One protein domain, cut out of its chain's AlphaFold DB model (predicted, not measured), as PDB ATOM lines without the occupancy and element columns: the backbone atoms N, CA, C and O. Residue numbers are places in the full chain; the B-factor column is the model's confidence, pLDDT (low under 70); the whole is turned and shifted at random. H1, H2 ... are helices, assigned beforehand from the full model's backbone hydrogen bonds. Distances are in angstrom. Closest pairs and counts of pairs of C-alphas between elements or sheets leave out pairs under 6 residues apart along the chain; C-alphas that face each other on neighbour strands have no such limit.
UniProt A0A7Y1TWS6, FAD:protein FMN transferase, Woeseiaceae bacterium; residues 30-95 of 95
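Overview. This is residues 30 to 95 of the 95 residues of the protein "FAD:protein FMN transferase" of Woeseiaceae bacterium (UniProt A0A7Y1TWS6). A long helix, H1, and a short one, H2, run almost end to end in one line, with a loop at their joint, and a third helix, H3, begins beside that joint and points off sideways as an arm; residues 89 to 95 at its far end stick out. Residues 30 to 35 lead in beside the first turns of H1, and the link from H2 to H3 folds back along H2. The printed part has 66 residues, with three named helices in the order H1, H2, H3 and no named strand; the class is all helix. With a radius of gyration of the C-alphas of 16.4 A it is only just extended, close to loose, and the C-alphas span 53 by 26 by 17 A.

Arrangement. H1, residues 36 to 57, and H2, residues 65 to 72, touch only at the corner by their link, H1 with residues 55 to 57 alone. Their closest C-alphas are those of Met 57 and Ile 66, 5.4 A apart. They run the same way at a shallow tilt of 3 degrees, with their centres 24.9 A apart. H3, residues 82 to 93, is close to H1 but not clearly touching, the closest C-alphas being those of Leu 56 and Leu 84 at 7.7 A. H1 and H3 run the same way at a steep tilt of 69.9 degrees, only just short of about perpendicular. H2 and H3 are also close but not clearly touching, with the C-alphas of Ile 66 and Leu 84 the closest at 7.8 A. Their lines are only just about perpendicular, at 70.2 degrees. In H1, H2 and H3 every O i to N i+4 pair is within hydrogen-bond range.

Along the chain. H1 begins at Pro 36, C-alpha at (226.781, 254.818, 276.624), and ends at Met 57, 31.5 A from first to last C-alpha. H2 runs from Glu 65, C-alpha at (240.940, 274.009, 249.836), to Leu 72, a length of 10.6 A. H3 runs from Asn 82 to Asp 93, C-alpha at (222.697, 273.570, 240.509), a length of 16.5 A.

Size, cuts and confidence. The two C-alphas farthest apart are those of Asp 34 and Leu 75, 53.5 A. Residues 44 to 52, which belong to H1, stand free, and so do residues 89 to 95, of which 89 to 93 belong to H3. The links from H1 to H2, 7 residues, and from H2 to H3, 9 residues, are short but not tight. The printed part has no cut and ends at Ser 95, the chain's last residue. The mean pLDDT of the printed part is 95.5, and no printed residue is under 70.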
ATOM      1  N   TYR A  30     223.316 265.101 269.477       96.00
ATOM      2  CA  TYR A  30     222.575 264.249 270.405       96.00
ATOM      3  C   TYR A  30     222.350 262.885 269.766       96.00
ATOM      4  O   TYR A  30     221.889 262.798 268.627       96.00
ATOM      5  N   LEU A  31     222.657 261.822 270.499       94.81
ATOM      6  CA  LEU A  31     222.461 260.449 270.054       94.81
ATOM      7  C   LEU A  31     222.059 259.548 271.221       94.81
ATOM      8  O   LEU A  31     222.237 259.888 272.390       94.81
ATOM      9  N   TRP A  32     221.522 258.381 270.895       94.19
ATOM     10  CA  TRP A  32     221.246 257.322 271.854       94.19
ATOM     11  C   TRP A  32     221.964 256.048 271.411       94.19
ATOM     12  O   TRP A  32     222.046 255.764 270.215       94.19
ATOM     13  N   HIS A  33     222.498 255.302 272.375       93.69
ATOM     14  CA  HIS A  33     223.180 254.037 272.138       93.69
ATOM     15  C   HIS A  33     223.041 253.130 273.371       93.69
ATOM     16  O   HIS A  33     223.093 253.625 274.495       93.69
ATOM     17  N   ASP A  34     222.895 251.814 273.170       92.75
ATOM     18  CA  ASP A  34     222.744 250.830 274.263       92.75
ATOM     19  C   ASP A  34     223.975 250.751 275.185       92.75
ATOM     20  O   ASP A  34     223.861 250.472 276.374       92.75
ATOM     21  N   ASP A  35     225.160 250.991 274.622       93.06
ATOM     22  CA  ASP A  35     226.419 251.200 275.349       93.06
ATOM     23  C   ASP A  35     226.730 252.707 275.388       93.06
ATOM     24  O   ASP A  35     227.144 253.260 274.358       93.06
ATOM     25  N   PRO A  36     226.560 253.383 276.540       90.88
ATOM     26  CA  PRO A  36     226.781 254.818 276.624       90.88
ATOM     27  C   PRO A  36     228.222 255.256 276.357       90.88
ATOM     28  O   PRO A  36     228.454 256.349 275.840       90.88
ATOM     29  N   ASP A  37     229.211 254.418 276.668       93.50
ATOM     30  CA  ASP A  37     230.613 254.753 276.418       93.50
ATOM     31  C   ASP A  37     230.953 254.626 274.934       93.50
ATOM     32  O   ASP A  37     231.763 255.396 274.412       93.50
ATOM     33  N   HIS A  38     230.301 253.706 274.222       95.88
ATOM     34  CA  HIS A  38     230.336 253.711 272.763       95.88
ATOM     35  C   HIS A  38     229.645 254.951 272.190       95.88
ATOM     36  O   HIS A  38     230.212 255.601 271.314       95.88
ATOM     37  N   GLY A  39     228.490 255.340 272.731       95.81
ATOM     38  CA  GLY A  39     227.805 256.566 272.323       95.81
ATOM     39  C   GLY A  39     228.694 257.812 272.419       95.81
ATOM     40  O   GLY A  39     228.755 258.594 271.473       95.81
ATOM     41  N   LYS A  40     229.470 257.958 273.502       95.19
ATOM     42  CA  LYS A  40     230.448 259.055 273.648       95.19
ATOM     43  C   LYS A  40     231.531 259.034 272.563       95.19
ATOM     44  O   LYS A  40     231.824 260.073 271.987       95.19
ATOM     45  N   ARG A  41     232.078 257.858 272.224       97.06
ATOM     46  CA  ARG A  41     233.067 257.737 271.133       97.06
ATOM     47  C   ARG A  41     232.482 258.136 269.777       97.06
ATOM     48  O   ARG A  41     233.170 258.758 268.980       97.06
ATOM     49  N   LEU A  42     231.222 257.784 269.511       97.19
ATOM     50  CA  LEU A  42     230.533 258.196 268.283       97.19
ATOM     51  C   LEU A  42     230.318 259.709 268.238       97.19
ATOM     52  O   LEU A  42     230.469 260.313 267.182       97.19
ATOM     53  N   LEU A  43     229.997 260.320 269.376       96.94
ATOM     54  CA  LEU A  43     229.861 261.766 269.489       96.94
ATOM     55  C   LEU A  43     231.185 262.475 269.164       96.94
ATOM     56  O   LEU A  43     231.178 263.417 268.373       96.94
ATOM     57  N   ASP A  44     232.315 261.988 269.685       96.75
ATOM     58  CA  ASP A  44     233.634 262.538 269.344       96.75
ATOM     59  C   ASP A  44     233.944 262.401 267.848       96.75
ATOM     60  O   ASP A  44     234.377 263.370 267.229       96.75
ATOM     61  N   LEU A  45     233.617 261.258 267.234       97.88
ATOM     62  CA  LEU A  45     233.784 261.058 265.789       97.88
ATOM     63  C   LEU A  45     232.968 262.052 264.947       97.88
ATOM     64  O   LEU A  45     233.434 262.484 263.895       97.88
ATOM     65  N   VAL A  46     231.765 262.433 265.390       97.25
ATOM     66  CA  VAL A  46     230.964 263.459 264.698       97.25
ATOM     67  C   VAL A  46     231.648 264.824 264.776       97.25
ATOM     68  O   VAL A  46     231.682 265.550 263.782       97.25
ATOM     69  N   PHE A  47     232.215 265.181 265.929       97.88
ATOM     70  CA  PHE A  47     232.946 266.439 266.058       97.88
ATOM     71  C   PHE A  47     234.259 266.440 265.277       97.88
ATOM     72  O   PHE A  47     234.566 267.450 264.647       97.88
ATOM     73  N   ASP A  48     234.994 265.328 265.255       97.69
ATOM     74  CA  ASP A  48     236.197 265.176 264.429       97.69
ATOM     75  C   ASP A  48     235.873 265.367 262.943       97.69
ATOM     76  O   ASP A  48     236.599 266.055 262.221       97.69
ATOM     77  N   GLU A  49     234.741 264.828 262.485       97.31
ATOM     78  CA  GLU A  49     234.279 265.022 261.112       97.31
ATOM     79  C   GLU A  49     233.904 266.480 260.829       97.31
ATOM     80  O   GLU A  49     234.260 267.034 259.788       97.31
ATOM     81  N   ALA A  50     233.247 267.149 261.773       95.75
ATOM     82  CA  ALA A  50     232.933 268.562 261.632       95.75
ATOM     83  C   ALA A  50     234.210 269.431 261.592       95.75
ATOM     84  O   ALA A  50     234.270 270.403 260.837       95.75
ATOM     85  N   VAL A  51     235.258 269.066 262.342       96.25
ATOM     86  CA  VAL A  51     236.580 269.715 262.272       96.25
ATOM     87  C   VAL A  51     237.234 269.469 260.911       96.25
ATOM     88  O   VAL A  51     237.775 270.403 260.318       96.25
ATOM     89  N   ARG A  52     237.155 268.246 260.371       95.94
ATOM     90  CA  ARG A  52     237.655 267.929 259.023       95.94
ATOM     91  C   ARG A  52     236.971 268.787 257.954       95.94
ATOM     92  O   ARG A  52     237.649 269.309 257.069       95.94
ATOM     93  N   ILE A  53     235.651 268.958 258.046       94.50
ATOM     94  CA  ILE A  53     234.879 269.823 257.142       94.50
ATOM     95  C   ILE A  53     235.306 271.290 257.292       94.50
ATOM     96  O   ILE A  53     235.493 271.970 256.284       94.50
ATOM     97  N   ASP A  54     235.529 271.776 258.516       94.56
ATOM     98  CA  ASP A  54     236.021 273.138 258.764       94.56
ATOM     99  C   ASP A  54     237.406 273.376 258.130       94.56
ATOM    100  O   ASP A  54     237.639 274.410 257.506       94.56
ATOM    101  N   GLU A  55     238.329 272.415 258.213       92.88
ATOM    102  CA  GLU A  55     239.618 272.490 257.506       92.88
ATOM    103  C   GLU A  55     239.465 272.500 255.976       92.88
ATOM    104  O   GLU A  55     240.236 273.165 255.283       92.88
ATOM    105  N   LEU A  56     238.458 271.814 255.432       92.88
ATOM    106  CA  LEU A  56     238.199 271.771 253.993       92.88
ATOM    107  C   LEU A  56     237.546 273.063 253.467       92.88
ATOM    108  O   LEU A  56     237.914 273.560 252.397       92.88
ATOM    109  N   MET A  57     236.570 273.594 254.207       92.06
ATOM    110  CA  MET A  57     235.595 274.574 253.713       92.06
ATOM    111  C   MET A  57     235.627 275.935 254.412       92.06
ATOM    112  O   MET A  57     234.886 276.835 254.016       92.06
ATOM    113  N   SER A  58     236.463 276.141 255.429       94.88
ATOM    114  CA  SER A  58     236.524 277.448 256.082       94.88
ATOM    115  C   SER A  58     237.132 278.499 255.159       94.88
ATOM    116  O   SER A  58     238.313 278.442 254.819       94.88
ATOM    117  N   THR A  59     236.353 279.522 254.811       93.69
ATOM    118  CA  THR A  59     236.831 280.696 254.058       93.69
ATOM    119  C   THR A  59     237.721 281.621 254.890       93.69
ATOM    120  O   THR A  59     238.254 282.594 254.366       93.69
ATOM    121  N   TYR A  60     237.860 281.347 256.190       92.69
ATOM    122  CA  TYR A  60     238.715 282.097 257.109       92.69
ATOM    123  C   TYR A  60     240.089 281.443 257.295       92.69
ATOM    124  O   TYR A  60     241.040 282.112 257.695       92.69
ATOM    125  N   LYS A  61     240.211 280.139 257.010       94.31
ATOM    126  CA  LYS A  61     241.490 279.426 257.058       94.31
ATOM    127  C   LYS A  61     242.182 279.534 255.710       94.31
ATOM    128  O   LYS A  61     241.704 279.002 254.712       94.31
ATOM    129  N   GLU A  62     243.348 280.165 255.682       94.75
ATOM    130  CA  GLU A  62     244.140 280.316 254.453       94.75
ATOM    131  C   GLU A  62     244.565 278.970 253.840       94.75
ATOM    132  O   GLU A  62     244.776 278.871 252.624       94.75
ATOM    133  N   THR A  63     244.685 277.944 254.684       94.56
ATOM    134  CA  THR A  63     245.084 276.578 254.335       94.56
ATOM    135  C   THR A  63     243.958 275.727 253.758       94.56
ATOM    136  O   THR A  63     244.260 274.672 253.204       94.56
ATOM    137  N   SER A  64     242.696 276.159 253.854       96.19
ATOM    138  CA  SER A  64     241.570 275.372 253.348       96.19
ATOM    139  C   SER A  64     241.583 275.279 251.822       96.19
ATOM    140  O   SER A  64     242.065 276.177 251.113       96.19
ATOM    141  N   GLU A  65     241.031 274.187 251.287       95.56
ATOM    142  CA  GLU A  65     240.940 274.009 249.836       95.56
ATOM    143  C   GLU A  65     240.060 275.093 249.201       95.56
ATOM    144  O   GLU A  65     240.418 275.612 248.141       95.56
ATOM    145  N   ILE A  66     238.969 275.511 249.860       96.19
ATOM    146  CA  ILE A  66     238.123 276.592 249.333       96.19
ATOM    147  C   ILE A  66     238.868 277.932 249.275       96.19
ATOM    148  O   ILE A  66     238.760 278.651 248.281       96.19
ATOM    149  N   SER A  67     239.692 278.259 250.276       96.75
ATOM    150  CA  SER A  67     240.496 279.486 250.259       96.75
ATOM    151  C   SER A  67     241.532 279.447 249.135       96.75
ATOM    152  O   SER A  67     241.757 280.450 248.455       96.75
ATOM    153  N   LYS A  68     242.121 278.276 248.861       95.75
ATOM    154  CA  LYS A  68     243.004 278.078 247.703       95.75
ATOM    155  C   LYS A  68     242.268 278.309 246.378       95.75
ATOM    156  O   LYS A  68     242.816 279.000 245.517       95.75
ATOM    157  N   VAL A  69     241.057 277.771 246.218       96.38
ATOM    158  CA  VAL A  69     240.213 278.000 245.029       96.38
ATOM    159  C   VAL A  69     239.940 279.492 244.856       96.38
ATOM    160  O   VAL A  69     240.243 280.035 243.796       96.38
ATOM    161  N   ASN A  70     239.483 280.173 245.909       96.06
ATOM    162  CA  ASN A  70     239.174 281.605 245.875       96.06
ATOM    163  C   ASN A  70     240.367 282.462 245.422       96.06
ATOM    164  O   ASN A  70     240.184 283.430 244.688       96.06
ATOM    165  N   ARG A  71     241.594 282.108 245.833       96.50
ATOM    166  CA  ARG A  71     242.807 282.854 245.460       96.50
ATOM    167  C   ARG A  71     243.297 282.577 244.037       96.50
ATOM    168  O   ARG A  71     243.910 283.460 243.444       96.50
ATOM    169  N   LEU A  72     243.121 281.358 243.522       97.44
ATOM    170  CA  LEU A  72     243.851 280.887 242.335       97.44
ATOM    171  C   LEU A  72     242.973 280.594 241.113       97.44
ATOM    172  O   LEU A  72     243.482 280.685 239.999       97.44
ATOM    173  N   ALA A  73     241.688 280.274 241.290       96.25
ATOM    174  CA  ALA A  73     240.836 279.776 240.204       96.25
ATOM    175  C   ALA A  73     240.538 280.810 239.102       96.25
ATOM    176  O   ALA A  73     240.141 280.442 238.003       96.25
ATOM    177  N   SER A  74     240.751 282.104 239.370       96.50
ATOM    178  CA  SER A  74     240.669 283.162 238.352       96.50
ATOM    179  C   SER A  74     241.913 283.254 237.462       96.50
ATOM    180  O   SER A  74     241.864 283.884 236.408       96.50
ATOM    181  N   LEU A  75     243.031 282.663 237.892       97.62
ATOM    182  CA  LEU A  75     244.333 282.763 237.232       97.62
ATOM    183  C   LEU A  75     244.742 281.454 236.556       97.62
ATOM    184  O   LEU A  75     245.440 281.483 235.546       97.62
ATOM    185  N   GLN A  76     244.357 280.317 237.134       97.00
ATOM    186  CA  GLN A  76     244.750 278.991 236.672       97.00
ATOM    187  C   GLN A  76     243.787 277.913 237.167       97.00
ATOM    188  O   GLN A  76     243.056 278.109 238.139       97.00
ATOM    189  N   ASP A  77     243.870 276.737 236.551       96.44
ATOM    190  CA  ASP A  77     243.153 275.554 237.011       96.44
ATOM    191  C   ASP A  77     243.639 275.133 238.409       96.44
ATOM    192  O   ASP A  77     244.840 275.077 238.690       96.44
ATOM    193  N   VAL A  78     242.697 274.809 239.300       96.50
ATOM    194  CA  VAL A  78     242.984 274.370 240.672       96.50
ATOM    195  C   VAL A  78     242.460 272.956 240.870       96.50
ATOM    196  O   VAL A  78     241.255 272.725 240.891       96.50
ATOM    197  N   THR A  79     243.367 271.998 241.065       95.38
ATOM    198  CA  THR A  79     242.986 270.647 241.493       95.38
ATOM    199  C   THR A  79     242.555 270.665 242.958       95.38
ATOM    200  O   THR A  79     243.319 271.123 243.818       95.38
ATOM    201  N   ILE A  80     241.354 270.144 243.213       94.69
ATOM    202  CA  ILE A  80     240.742 269.972 244.535       94.69
ATOM    203  C   ILE A  80     240.209 268.549 244.715       94.69
ATOM    204  O   ILE A  80     240.051 267.807 243.741       94.69
ATOM    205  N   GLY A  81     239.912 268.172 245.957       95.38
ATOM    206  CA  GLY A  81     239.270 266.899 246.272       95.38
ATOM    207  C   GLY A  81     237.878 266.726 245.642       95.38
ATOM    208  O   GLY A  81     237.113 267.676 245.466       95.38
ATOM    209  N   ASN A  82     237.511 265.468 245.362       96.69
ATOM    210  CA  ASN A  82     236.216 265.105 244.767       96.69
ATOM    211  C   ASN A  82     235.006 265.565 245.600       96.69
ATOM    212  O   ASN A  82     233.942 265.825 245.046       96.69
ATOM    213  N   GLU A  83     235.141 265.609 246.927       95.94
ATOM    214  CA  GLU A  83     234.080 266.057 247.835       95.94
ATOM    215  C   GLU A  83     233.765 267.542 247.633       95.94
ATOM    216  O   GLU A  83     232.624 267.876 247.312       95.94
ATOM    217  N   LEU A  84     234.778 268.411 247.723       95.00
ATOM    218  CA  LEU A  84     234.616 269.850 247.510       95.00
ATOM    219  C   LEU A  84     234.126 270.157 246.092       95.00
ATOM    220  O   LEU A  84     233.242 270.993 245.917       95.00
ATOM    221  N   PHE A  85     234.646 269.447 245.087       95.50
ATOM    222  CA  PHE A  85     234.192 269.607 243.707       95.50
ATOM    223  C   PHE A  85     232.691 269.325 243.565       95.50
ATOM    224  O   PHE A  85     231.962 270.156 243.026       95.50
ATOM    225  N   ARG A  86     232.207 268.199 244.111       96.81
ATOM    226  CA  ARG A  86     230.771 267.872 244.096       96.81
ATOM    227  C   ARG A  86     229.936 268.903 244.846       96.81
ATOM    228  O   ARG A  86     228.863 269.250 244.373       96.81
ATOM    229  N   LEU A  87     230.409 269.404 245.987       95.06
ATOM    230  CA  LEU A  87     229.691 270.434 246.744       95.06
ATOM    231  C   LEU A  87     229.537 271.733 245.946       95.06
ATOM    232  O   LEU A  87     228.453 272.308 245.935       95.06
ATOM    233  N   ILE A  88     230.586 272.163 245.239       94.50
ATOM    234  CA  ILE A  88     230.523 273.335 244.354       94.50
ATOM    235  C   ILE A  88     229.530 273.093 243.212       94.50
ATOM    236  O   ILE A  88     228.726 273.975 242.923       94.50
ATOM    237  N   GLN A  89     229.542 271.907 242.593       96.56
ATOM    238  CA  GLN A  89     228.559 271.559 241.560       96.56
ATOM    239  C   GLN A  89     227.126 271.644 242.097       96.56
ATOM    240  O   GLN A  89     226.306 272.346 241.516       96.56
ATOM    241  N   THR A  90     226.850 271.035 243.253       97.38
ATOM    242  CA  THR A  90     225.533 271.120 243.899       97.38
ATOM    243  C   THR A  90     225.126 272.568 244.182       97.38
ATOM    244  O   THR A  90     223.969 272.918 243.983       97.38
ATOM    245  N   ALA A  91     226.052 273.421 244.633       95.94
ATOM    246  CA  ALA A  91     225.770 274.832 244.895       95.94
ATOM    247  C   ALA A  91     225.410 275.611 243.615       95.94
ATOM    248  O   ALA A  91     224.538 276.480 243.651       95.94
ATOM    249  N   LEU A  92     226.051 275.286 242.489       96.44
ATOM    250  CA  LEU A  92     225.724 275.861 241.182       96.44
ATOM    251  C   LEU A  92     224.359 275.387 240.672       96.44
ATOM    252  O   LEU A  92     223.641 276.182 240.082       96.44
ATOM    253  N   ASP A  93     223.986 274.134 240.936       97.75
ATOM    254  CA  ASP A  93     222.697 273.570 240.509       97.75
ATOM    255  C   ASP A  93     221.486 274.192 241.234       97.75
ATOM    256  O   ASP A  93     220.367 274.133 240.724       97.75
ATOM    257  N   ILE A  94     221.688 274.770 242.426       97.00
ATOM    258  CA  ILE A  94     220.623 275.374 243.251       97.00
ATOM    259  C   ILE A  94     220.578 276.911 243.202       97.00
ATOM    260  O   ILE A  94     219.700 277.495 243.842       97.00
ATOM    261  N   SER A  95     221.524 277.555 242.509       86.94
ATOM    262  CA  SER A  95     221.621 279.022 242.371       86.94
ATOM    263  C   SER A  95     220.809 279.541 241.186       86.94
ATOM    264  O   SER A  95     220.187 280.617 241.338       86.94
TER     265      SER A  95